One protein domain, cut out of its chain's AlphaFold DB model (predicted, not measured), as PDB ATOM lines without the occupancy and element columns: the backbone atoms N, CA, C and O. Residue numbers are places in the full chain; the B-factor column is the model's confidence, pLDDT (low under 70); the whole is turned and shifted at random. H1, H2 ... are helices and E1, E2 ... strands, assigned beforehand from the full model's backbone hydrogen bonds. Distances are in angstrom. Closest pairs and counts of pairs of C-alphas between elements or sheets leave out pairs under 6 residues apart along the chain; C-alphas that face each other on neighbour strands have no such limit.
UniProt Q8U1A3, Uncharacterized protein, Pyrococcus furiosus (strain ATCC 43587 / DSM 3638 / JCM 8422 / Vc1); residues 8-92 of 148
ATOM      1  N   PHE A   8      17.171  17.436  43.367       90.69
ATOM      2  CA  PHE A   8      17.238  17.309  41.918       90.69
ATOM      3  C   PHE A   8      18.460  16.476  41.532       90.69
ATOM      4  O   PHE A   8      19.611  16.864  41.806       90.69
ATOM      5  N   ALA A   9      18.216  15.355  40.858       90.44
ATOM      6  CA  ALA A   9      19.250  14.479  40.331       90.44
ATOM      7  C   ALA A   9      19.184  14.431  38.801       90.44
ATOM      8  O   ALA A   9      18.259  13.877  38.221       90.44
ATOM      9  N   TYR A  10      20.194  15.007  38.152       88.00
ATOM     10  CA  TYR A  10      20.336  15.016  36.696       88.00
ATOM     11  C   TYR A  10      21.644  14.353  36.266       88.00
ATOM     12  O   TYR A  10      22.683  14.580  36.898       88.00
ATOM     13  N   SER A  11      21.603  13.564  35.192       81.69
ATOM     14  CA  SER A  11      22.756  12.846  34.638       81.69
ATOM     15  C   SER A  11      23.069  13.327  33.210       81.69
ATOM     16  O   SER A  11      22.329  13.030  32.267       81.69
ATOM     17  N   HIS A  12      24.171  14.073  33.047       72.00
ATOM     18  CA  HIS A  12      24.612  14.670  31.778       72.00
ATOM     19  C   HIS A  12      25.922  14.041  31.278       72.00
ATOM     20  O   HIS A  12      26.998  14.538  31.579       72.00
ATOM     21  N   TYR A  13      25.830  12.974  30.475       58.00
ATOM     22  CA  TYR A  13      26.941  12.460  29.644       58.00
ATOM     23  C   TYR A  13      28.222  11.988  30.402       58.00
ATOM     24  O   TYR A  13      28.305  12.051  31.623       58.00
ATOM     25  N   PRO A  14      29.136  11.266  29.727       54.56
ATOM     26  CA  PRO A  14      29.481   9.878  30.022       54.56
ATOM     27  C   PRO A  14      30.446   9.654  31.201       54.56
ATOM     28  O   PRO A  14      30.691   8.500  31.539       54.56
ATOM     29  N   SER A  15      31.021  10.692  31.816       55.62
ATOM     30  CA  SER A  15      32.255  10.518  32.592       55.62
ATOM     31  C   SER A  15      32.047   9.887  33.969       55.62
ATOM     32  O   SER A  15      32.933   9.167  34.417       55.62
ATOM     33  N   LYS A  16      30.889  10.072  34.625       63.34
ATOM     34  CA  LYS A  16      30.532   9.376  35.878       63.34
ATOM     35  C   LYS A  16      29.015   9.198  35.958       63.34
ATOM     36  O   LYS A  16      28.280  10.149  36.215       63.34
ATOM     37  N   GLY A  17      28.529   7.989  35.670       69.56
ATOM     38  CA  GLY A  17      27.103   7.674  35.788       69.56
ATOM     39  C   GLY A  17      26.609   7.922  37.214       69.56
ATOM     40  O   GLY A  17      27.302   7.579  38.165       69.56
ATOM     41  N   LYS A  18      25.428   8.520  37.365       85.69
ATOM     42  CA  LYS A  18      24.784   8.641  38.674       85.69
ATOM     43  C   LYS A  18      23.959   7.397  38.971       85.69
ATOM     44  O   LYS A  18      23.358   6.823  38.065       85.69
ATOM     45  N   TRP A  19      23.948   7.014  40.232       86.81
ATOM     46  CA  TRP A  19      23.269   5.843  40.755       86.81
ATOM     47  C   TRP A  19      22.235   6.284  41.777       86.81
ATOM     48  O   TRP A  19      22.461   7.251  42.506       86.81
ATOM     49  N   LEU A  20      21.119   5.572  41.799       89.94
ATOM     50  CA  LEU A  20      20.000   5.738  42.702       89.94
ATOM     51  C   LEU A  20      19.836   4.450  43.498       89.94
ATOM     52  O   LEU A  20      19.809   3.373  42.916       89.94
ATOM     53  N   LEU A  21      19.694   4.559  44.808       86.94
ATOM     54  CA  LEU A  21      19.263   3.451  45.650       86.94
ATOM     55  C   LEU A  21      18.011   3.885  46.396       86.94
ATOM     56  O   LEU A  21      18.021   4.933  47.042       86.94
ATOM     57  N   LYS A  22      16.952   3.079  46.314       86.19
ATOM     58  CA  LYS A  22      15.802   3.168  47.212       86.19
ATOM     59  C   LYS A  22      16.004   2.142  48.320       86.19
ATOM     60  O   LYS A  22      15.969   0.945  48.049       86.19
ATOM     61  N   ARG A  23      16.221   2.592  49.553       76.62
ATOM     62  CA  ARG A  23      16.294   1.699  50.715       76.62
ATOM     63  C   ARG A  23      14.923   1.599  51.361       76.62
ATOM     64  O   ARG A  23      14.276   2.617  51.607       76.62
ATOM     65  N   HIS A  24      14.512   0.367  51.624       71.31
ATOM     66  CA  HIS A  24      13.364   0.068  52.466       71.31
ATOM     67  C   HIS A  24      13.814  -0.019  53.938       71.31
ATOM     68  O   HIS A  24      14.927  -0.489  54.204       71.31
ATOM     69  N   PRO A  25      12.966   0.403  54.884       67.88
ATOM     70  CA  PRO A  25      12.991  -0.052  56.273       67.88
ATOM     71  C   PRO A  25      13.175  -1.572  56.432       67.88
ATOM     72  O   PRO A  25      12.621  -2.326  55.625       67.88
ATOM     73  N   PRO A  26      13.860  -2.060  57.487       68.06
ATOM     74  CA  PRO A  26      14.702  -1.317  58.424       68.06
ATOM     75  C   PRO A  26      16.064  -0.974  57.806       68.06
ATOM     76  O   PRO A  26      16.689  -1.804  57.138       68.06
ATOM     77  N   HIS A  27      16.568   0.232  58.066       68.25
ATOM     78  CA  HIS A  27      17.856   0.703  57.546       68.25
ATOM     79  C   HIS A  27      19.056   0.047  58.245       68.25
ATOM     80  O   HIS A  27      19.757   0.662  59.045       68.25
ATOM     81  N   LYS A  28      19.329  -1.219  57.926       59.88
ATOM     82  CA  LYS A  28      20.520  -1.925  58.411       59.88
ATOM     83  C   LYS A  28      21.737  -1.566  57.544       59.88
ATOM     84  O   LYS A  28      21.668  -1.574  56.314       59.88
ATOM     85  N   GLY A  29      22.870  -1.262  58.176       61.47
ATOM     86  CA  GLY A  29      24.161  -1.052  57.503       61.47
ATOM     87  C   GLY A  29      24.537   0.409  57.215       61.47
ATOM     88  O   GLY A  29      23.693   1.305  57.164       61.47
ATOM     89  N   ARG A  30      25.841   0.639  57.025       62.62
ATOM     90  CA  ARG A  30      26.459   1.955  56.802       62.62
ATOM     91  C   ARG A  30      26.724   2.200  55.316       62.62
ATOM     92  O   ARG A  30      27.050   1.268  54.587       62.62
ATOM     93  N   ALA A  31      26.599   3.451  54.869       63.56
ATOM     94  CA  ALA A  31      26.982   3.845  53.515       63.56
ATOM     95  C   ALA A  31      28.334   4.564  53.567       63.56
ATOM     96  O   ALA A  31      28.465   5.634  54.168       63.56
ATOM     97  N   ARG A  32      29.352   3.989  52.921       61.97
ATOM     98  CA  ARG A  32      30.690   4.582  52.901       61.97
ATOM     99  C   ARG A  32      30.854   5.488  51.688       61.97
ATOM    100  O   ARG A  32      30.848   5.030  50.544       61.97
ATOM    101  N   LEU A  33      31.033   6.783  51.933       59.06
ATOM    102  CA  LEU A  33      31.364   7.746  50.890       59.06
ATOM    103  C   LEU A  33      32.845   7.600  50.547       59.06
ATOM    104  O   LEU A  33      33.718   8.143  51.206       59.06
ATOM    105  N   LEU A  34      33.160   6.832  49.507       49.03
ATOM    106  CA  LEU A  34      34.537   6.767  49.022       49.03
ATOM    107  C   LEU A  34      34.930   8.145  48.453       49.03
ATOM    108  O   LEU A  34      34.279   8.628  47.519       49.03
ATOM    109  N   GLY A  35      36.018   8.736  48.951       50.41
ATOM    110  CA  GLY A  35      36.615   9.984  48.446       50.41
ATOM    111  C   GLY A  35      36.709  11.119  49.469       50.41
ATOM    112  O   GLY A  35      37.502  12.029  49.268       50.41
ATOM    113  N   GLU A  36      35.959  11.027  50.561       51.38
ATOM    114  CA  GLU A  36      36.147  11.814  51.779       51.38
ATOM    115  C   GLU A  36      36.349  10.791  52.904       51.38
ATOM    116  O   GLU A  36      35.758   9.710  52.844       51.38
ATOM    117  N   ASP A  37      37.191  11.058  53.903       54.75
ATOM    118  CA  ASP A  37      37.402  10.154  55.049       54.75
ATOM    119  C   ASP A  37      36.187  10.160  56.003       54.75
ATOM    120  O   ASP A  37      36.312  10.284  57.219       54.75
ATOM    121  N   PHE A  38      34.981  10.068  55.443       55.91
ATOM    122  CA  PHE A  38      33.715  10.200  56.139       55.91
ATOM    123  C   PHE A  38      32.794   9.024  55.802       55.91
ATOM    124  O   PHE A  38      32.519   8.700  54.644       55.91
ATOM    125  N   GLU A  39      32.313   8.359  56.846       60.88
ATOM    126  CA  GLU A  39      31.326   7.290  56.766       60.88
ATOM    127  C   GLU A  39      30.006   7.821  57.322       60.88
ATOM    128  O   GLU A  39      29.970   8.336  58.437       60.88
ATOM    129  N   VAL A  40      28.921   7.702  56.552       63.75
ATOM    130  CA  VAL A  40      27.597   8.137  57.009       63.75
ATOM    131  C   VAL A  40      26.801   6.914  57.423       63.75
ATOM    132  O   VAL A  40      26.441   6.060  56.604       63.75
ATOM    133  N   SER A  41      26.492   6.846  58.713       62.00
ATOM    134  CA  SER A  41      25.484   5.929  59.223       62.00
ATOM    135  C   SER A  41      24.107   6.457  58.825       62.00
ATOM    136  O   SER A  41      23.632   7.463  59.341       62.00
ATOM    137  N   ILE A  42      23.462   5.812  57.854       59.56
ATOM    138  CA  ILE A  42      22.152   6.274  57.366       59.56
ATOM    139  C   ILE A  42      21.044   5.984  58.381       59.56
ATOM    140  O   ILE A  42      20.112   6.773  58.480       59.56
ATOM    141  N   GLY A  43      21.189   4.930  59.193       54.41
ATOM    142  CA  GLY A  43      20.285   4.652  60.314       54.41
ATOM    143  C   GLY A  43      20.333   5.702  61.433       54.41
ATOM    144  O   GLY A  43      19.421   5.758  62.242       54.41
ATOM    145  N   GLU A  44      21.353   6.566  61.470       56.28
ATOM    146  CA  GLU A  44      21.392   7.728  62.377       56.28
ATOM    147  C   GLU A  44      20.702   8.963  61.773       56.28
ATOM    148  O   GLU A  44      20.314   9.877  62.495       56.28
ATOM    149  N   ALA A  45      20.540   9.002  60.446       58.12
ATOM    150  CA  ALA A  45      19.955  10.130  59.720       58.12
ATOM    151  C   ALA A  45      18.463   9.943  59.389       58.12
ATOM    152  O   ALA A  45      17.800  10.902  58.988       58.12
ATOM    153  N   LYS A  46      17.955   8.712  59.498       61.94
ATOM    154  CA  LYS A  46      16.605   8.306  59.104       61.94
ATOM    155  C   LYS A  46      16.028   7.338  60.129       61.94
ATOM    156  O   LYS A  46      16.741   6.444  60.578       61.94
ATOM    157  N   ALA A  47      14.758   7.528  60.485       63.38
ATOM    158  CA  ALA A  47      14.058   6.617  61.383       63.38
ATOM    159  C   ALA A  47      13.957   5.211  60.762       63.38
ATOM    160  O   ALA A  47      14.052   5.051  59.543       63.38
ATOM    161  N   GLU A  48      13.805   4.180  61.598       64.62
ATOM    162  CA  GLU A  48      13.830   2.783  61.143       64.62
ATOM    163  C   GLU A  48      12.702   2.434  60.164       64.62
ATOM    164  O   GLU A  48      12.834   1.452  59.438       64.62
ATOM    165  N   ASP A  49      11.635   3.229  60.137       65.06
ATOM    166  CA  ASP A  49      10.420   3.091  59.336       65.06
ATOM    167  C   ASP A  49      10.355   4.043  58.128       65.06
ATOM    168  O   ASP A  49       9.431   3.944  57.318       65.06
ATOM    169  N   GLU A  50      11.344   4.923  57.951       66.94
ATOM    170  CA  GLU A  50      11.369   5.858  56.827       66.94
ATOM    171  C   GLU A  50      11.965   5.238  55.561       66.94
ATOM    172  O   GLU A  50      12.872   4.412  55.587       66.94
ATOM    173  N   TYR A  51      11.485   5.665  54.398       76.38
ATOM    174  CA  TYR A  51      12.150   5.351  53.142       76.38
ATOM    175  C   TYR A  51      13.309   6.320  52.896       76.38
ATOM    176  O   TYR A  51      13.280   7.492  53.275       76.38
ATOM    177  N   ALA A  52      14.347   5.851  52.202       80.31
ATOM    178  CA  ALA A  52      15.467   6.707  51.827       80.31
ATOM    179  C   ALA A  52      15.845   6.528  50.358       80.31
ATOM    180  O   ALA A  52      16.071   5.412  49.887       80.31
ATOM    181  N   TYR A  53      15.978   7.648  49.647       85.69
ATOM    182  CA  TYR A  53      16.619   7.692  48.338       85.69
ATOM    183  C   TYR A  53      18.037   8.230  48.468       85.69
ATOM    184  O   TYR A  53      18.251   9.346  48.946       85.69
ATOM    185  N   LEU A  54      19.005   7.461  47.979       85.56
ATOM    186  CA  LEU A  54      20.399   7.879  47.882       85.56
ATOM    187  C   LEU A  54      20.763   8.114  46.429       85.56
ATOM    188  O   LEU A  54      20.480   7.281  45.571       85.56
ATOM    189  N   VAL A  55      21.438   9.230  46.160       86.38
ATOM    190  CA  VAL A  55      21.956   9.557  44.831       86.38
ATOM    191  C   VAL A  55      23.457   9.772  44.919       86.38
ATOM    192  O   VAL A  55      23.912  10.659  45.638       86.38
ATOM    193  N   ALA A  56      24.228   9.008  44.149       84.94
ATOM    194  CA  ALA A  56      25.687   9.061  44.187       84.94
ATOM    195  C   ALA A  56      26.312   8.944  42.789       84.94
ATOM    196  O   ALA A  56      25.690   8.476  41.839       84.94
ATOM    197  N   THR A  57      27.564   9.379  42.633       82.44
ATOM    198  CA  THR A  57      28.332   9.273  41.370       82.44
ATOM    199  C   THR A  57      28.947   7.885  41.147       82.44
ATOM    200  O   THR A  57      29.525   7.614  40.096       82.44
ATOM    201  N   ARG A  58      28.823   7.004  42.140       80.62
ATOM    202  CA  ARG A  58      29.157   5.578  42.130       80.62
ATOM    203  C   ARG A  58      28.307   4.872  43.183       80.62
ATOM    204  O   ARG A  58      27.793   5.529  44.081       80.62
ATOM    205  N   ARG A  59      28.194   3.551  43.088       85.06
ATOM    206  CA  ARG A  59      27.588   2.728  44.143       85.06
ATOM    207  C   ARG A  59      28.424   2.845  45.419       85.06
ATOM    208  O   ARG A  59      29.652   2.815  45.332       85.06
ATOM    209  N   LEU A  60      27.766   3.028  46.561       81.75
ATOM    210  CA  LEU A  60      28.417   3.186  47.872       81.75
ATOM    211  C   LEU A  60      28.346   1.914  48.727       81.75
ATOM    212  O   LEU A  60      29.066   1.790  49.711       81.75
ATOM    213  N   THR A  61      27.469   0.993  48.338       80.25
ATOM    214  CA  THR A  61      27.229  -0.311  48.958       80.25
ATOM    215  C   THR A  61      27.055  -1.355  47.849       80.25
ATOM    216  O   THR A  61      27.019  -1.016  46.660       80.25
ATOM    217  N   ASP A  62      26.962  -2.620  48.235       80.75
ATOM    218  CA  ASP A  62      26.663  -3.775  47.381       80.75
ATOM    219  C   ASP A  62      25.156  -3.983  47.132       80.75
ATOM    220  O   ASP A  62      24.767  -4.924  46.443       80.75
ATOM    221  N   GLU A  63      24.310  -3.081  47.633       84.38
ATOM    222  CA  GLU A  63      22.861  -3.105  47.429       84.38
ATOM    223  C   GLU A  63      22.449  -2.874  45.961       84.38
ATOM    224  O   GLU A  63      23.253  -2.569  45.074       84.38
ATOM    225  N   ASN A  64      21.144  -2.977  45.701       84.56
ATOM    226  CA  ASN A  64      20.555  -2.834  44.371       84.56
ATOM    227  C   ASN A  64      20.490  -1.366  43.917       84.56
ATOM    228  O   ASN A  64      19.434  -0.739  43.890       84.56
ATOM    229  N   TRP A  65      21.644  -0.812  43.551       88.25
ATOM    230  CA  TRP A  65      21.744   0.510  42.947       88.25
ATOM    231  C   TRP A  65      21.310   0.485  41.479       88.25
ATOM    232  O   TRP A  65      21.904  -0.202  40.644       88.25
ATOM    233  N   GLU A  66      20.347   1.328  41.135       89.62
ATOM    234  CA  GLU A  66      19.887   1.559  39.772       89.62
ATOM    235  C   GLU A  66      20.662   2.709  39.129       89.62
ATOM    236  O   GLU A  66      20.941   3.740  39.744       89.62
ATOM    237  N   LYS A  67      21.021   2.564  37.856       89.06
ATOM    238  CA  LYS A  67      21.692   3.639  37.127       89.06
ATOM    239  C   LYS A  67      20.657   4.662  36.665       89.06
ATOM    240  O   LYS A  67      19.720   4.304  35.959       89.06
ATOM    241  N   LEU A  68      20.861   5.937  36.998       89.31
ATOM    242  CA  LEU A  68      19.996   7.009  36.509       89.31
ATOM    243  C   LEU A  68      20.094   7.129  34.987       89.31
ATOM    244  O   LEU A  68      21.189   7.130  34.404       89.31
ATOM    245  N   GLU A  69      18.937   7.291  34.357       88.94
ATOM    246  CA  GLU A  69      18.813   7.440  32.915       88.94
ATOM    247  C   GLU A  69      19.490   8.733  32.437       88.94
ATOM    248  O   GLU A  69      19.495   9.777  33.102       88.94
ATOM    249  N   LYS A  70      20.113   8.668  31.258       87.88
ATOM    250  CA  LYS A  70      20.817   9.819  30.684       87.88
ATOM    251  C   LYS A  70      19.808  10.879  30.264       87.88
ATOM    252  O   LYS A  70      18.811  10.561  29.627       87.88
ATOM    253  N   ARG A  71      20.138  12.150  30.513       87.88
ATOM    254  CA  ARG A  71      19.311  13.308  30.135       87.88
ATOM    255  C   ARG A  71      17.916  13.311  30.779       87.88
ATOM    256  O   ARG A  71      17.050  14.034  30.298       87.88
ATOM    257  N   ILE A  72      17.730  12.567  31.871       91.00
ATOM    258  CA  ILE A  72      16.530  12.624  32.706       91.00
ATOM    259  C   ILE A  72      16.870  13.318  34.025       91.00
ATOM    260  O   ILE A  72      17.903  13.046  34.646       91.00
ATOM    261  N   SER A  73      16.008  14.247  34.429       91.69
ATOM    262  CA  SER A  73      16.022  14.888  35.742       91.69
ATOM    263  C   SER A  73      15.000  14.213  36.646       91.69
ATOM    264  O   SER A  73      13.816  14.180  36.329       91.69
ATOM    265  N   TYR A  74      15.453  13.712  37.785       94.06
ATOM    266  CA  TYR A  74      14.619  13.104  38.814       94.06
ATOM    267  C   TYR A  74      14.410  14.133  39.926       94.06
ATOM    268  O   TYR A  74      15.383  14.737  40.396       94.06
ATOM    269  N   ILE A  75      13.156  14.355  40.320       94.19
ATOM    270  CA  ILE A  75      12.781  15.311  41.370       94.19
ATOM    271  C   ILE A  75      12.220  14.545  42.556       94.19
ATOM    272  O   ILE A  75      11.170  13.913  42.449       94.19
ATOM    273  N   PHE A  76      12.905  14.648  43.688       92.94
ATOM    274  CA  PHE A  76      12.519  14.004  44.935       92.94
ATOM    275  C   PHE A  76      12.069  15.028  45.969       92.94
ATOM    276  O   PHE A  76      12.534  16.175  45.968       92.94
ATOM    277  N   ARG A  77      11.215  14.579  46.884       91.06
ATOM    278  CA  ARG A  77      10.786  15.328  48.058       91.06
ATOM    279  C   ARG A  77      10.402  14.377  49.176       91.06
ATOM    280  O   ARG A  77       9.676  13.435  48.893       91.06
ATOM    281  N   ASP A  78      10.843  14.694  50.396       84.69
ATOM    282  CA  ASP A  78      10.378  14.070  51.642       84.69
ATOM    283  C   ASP A  78      10.221  12.548  51.499       84.69
ATOM    284  O   ASP A  78       9.151  12.050  51.769       84.69
ATOM    285  N   ASP A  79      11.276  11.865  51.023       81.94
ATOM    286  CA  ASP A  79      11.370  10.415  50.750       81.94
ATOM    287  C   ASP A  79      10.759   9.845  49.458       81.94
ATOM    288  O   ASP A  79      11.024   8.686  49.141       81.94
ATOM    289  N   ALA A  80      10.044  10.634  48.656       89.00
ATOM    290  CA  ALA A  80       9.424  10.164  47.419       89.00
ATOM    291  C   ALA A  80      10.096  10.727  46.164       89.00
ATOM    292  O   ALA A  80      10.479  11.897  46.091       89.00
ATOM    293  N   LEU A  81      10.167   9.903  45.117       92.56
ATOM    294  CA  LEU A  81      10.371  10.375  43.751       92.56
ATOM    295  C   LEU A  81       9.027  10.895  43.221       92.56
ATOM    296  O   LEU A  81       8.072  10.132  43.133       92.56
ATOM    297  N   LEU A  82       8.955  12.177  42.858       94.75
ATOM    298  CA  LEU A  82       7.716  12.810  42.393       94.75
ATOM    299  C   LEU A  82       7.600  12.839  40.869       94.75
ATOM    300  O   LEU A  82       6.525  12.597  40.323       94.75
ATOM    301  N   LEU A  83       8.698  13.167  40.184       95.12
ATOM    302  CA  LEU A  83       8.730  13.377  38.736       95.12
ATOM    303  C   LEU A  83      10.017  12.819  38.126       95.12
ATOM    304  O   LEU A  83      11.106  13.007  38.682       95.12
ATOM    305  N   LYS A  84       9.896  12.254  36.924       94.62
ATOM    306  CA  LYS A  84      10.990  12.154  35.953       94.62
ATOM    307  C   LYS A  84      10.740  13.150  34.823       94.62
ATOM    308  O   LYS A  84       9.639  13.233  34.291       94.62
ATOM    309  N   ILE A  85      11.753  13.928  34.460       93.06
ATOM    310  CA  ILE A  85      11.667  14.931  33.393       93.06
ATOM    311  C   ILE A  85      12.718  14.615  32.334       93.06
ATOM    312  O   ILE A  85      13.917  14.762  32.579       93.06
ATOM    313  N   GLY A  86      12.254  14.194  31.162       90.50
ATOM    314  CA  GLY A  86      13.057  13.983  29.959       90.50
ATOM    315  C   GLY A  86      12.454  14.741  28.778       90.50
ATOM    316  O   GLY A  86      12.232  15.945  28.852       90.50
ATOM    317  N   ARG A  87      12.152  14.031  27.681       90.06
ATOM    318  CA  ARG A  87      11.348  14.588  26.570       90.06
ATOM    319  C   ARG A  87       9.897  14.857  26.970       90.06
ATOM    320  O   ARG A  87       9.235  15.677  26.346       90.06
ATOM    321  N   LYS A  88       9.417  14.124  27.970       92.00
ATOM    322  CA  LYS A  88       8.107  14.265  28.594       92.00
ATOM    323  C   LYS A  88       8.301  14.394  30.101       92.00
ATOM    324  O   LYS A  88       9.371  14.060  30.621       92.00
ATOM    325  N   ILE A  89       7.281  14.912  30.771       93.56
ATOM    326  CA  ILE A  89       7.185  14.872  32.227       93.56
ATOM    327  C   ILE A  89       6.439  13.585  32.567       93.56
ATOM    328  O   ILE A  89       5.431  13.276  31.948       93.56
ATOM    329  N   GLU A  90       6.953  12.821  33.518       95.06
ATOM    330  CA  GLU A  90       6.349  11.576  33.977       95.06
ATOM    331  C   GLU A  90       6.113  11.680  35.488       95.06
ATOM    332  O   GLU A  90       7.080  11.730  36.263       95.06
ATOM    333  N   PRO A  91       4.845  11.755  35.926       95.12
ATOM    334  CA  PRO A  91       4.479  11.607  37.323       95.12
ATOM    335  C   PRO A  91       4.833  10.224  37.841       95.12
ATOM    336  O   PRO A  91       4.491   9.216  37.232       95.12
ATOM    337  N   MET A  92       5.481  10.188  39.001       94.81
ATOM    338  CA  MET A  92       5.861   8.941  39.668       94.81
ATOM    339  C   MET A  92       4.909   8.582  40.820       94.81
ATOM    340  O   MET A  92       5.153   7.633  41.560       94.81
TER     341      MET A  92
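What this domain is: This is residues 8 to 92 of the 148 residues of an uncharacterized protein of Pyrococcus furiosus (strain ATCC 43587 / DSM 3638 / JCM 8422 / Vc1) (UniProt Q8U1A3). Three small antiparallel groups of strands follow one another along the longest axis: a twisted sheet of E1, E6, E7 and E8 at one end, a ribbon of E2 and E5 in the middle, and a short hairpin of E3 and E4 at the other end, with the one-turn helix H1 next to it in the chain. The long link of residues 57 to 72 runs from E5 back to the sheet, and its residues 66 to 67 pair with residues 19 to 20 of E2. The printed part has 85 residues in the order E1 E2 E3 E4 H1 E5 E6 E7 E8; the class is mostly strand, though under half of the residues are in named elements. It is compact, with a radius of gyration of the C-alphas of 13.5 A and spans of 37 by 29 by 18 A.

How they stand to each other: E1, residues 8 to 10, is an edge strand antiparallel to E6, residues 73 to 77, at 161 degrees; N 9 and O 74 are 2.9 A apart, within hydrogen-bond range. E2, residues 19 to 23, is antiparallel to E5, residues 52 to 56, at 162 degrees, with N 21 and O 54 at 2.9 A. The closest C-alphas of E1 and E5 are those of Ala 9 and Val 55, 7.2 A. E3, residues 31 to 33, and E4, residues 38 to 40, form an antiparallel hairpin, with N 31 and O 40 at 3.1 A. H1, residues 42 to 45, is not on the four-stranded sheet; it is too short for any O i to N i+4 pair, and its one O i to N i+3 pair is within range. E6, E7 of residues 80 to 85 and E8 of residues 89 to 91 form a meander, each strand the antiparallel neighbour of the one before, with N 75 and O 83 at 3.0 A and N 84 and O 90 at 2.9 A. E3 and E4 are apart from E6, E7 and E8.

Where its parts are: E1 begins at C-alpha 8 (17.238, 17.309, 41.918) and is 6.5 A long. E2 spans 12.8 A, E5 13.0 A, E6 13.4 A and E7, the longest strand by residues, 15.0 A. E4 begins at C-alpha 38 (33.715, 10.200, 56.139). E8 ends at C-alpha 91 (4.479, 11.607, 37.323).

The domain as a whole: The C-alphas of Asp 37 and Lys 88, the two farthest apart, are 39.7 A apart. The printed part has no cut, and the link E5 to E6 is long. Mean pLDDT of the printed part is 77.5; residues 13 to 17 and 25 to 50 are under 70.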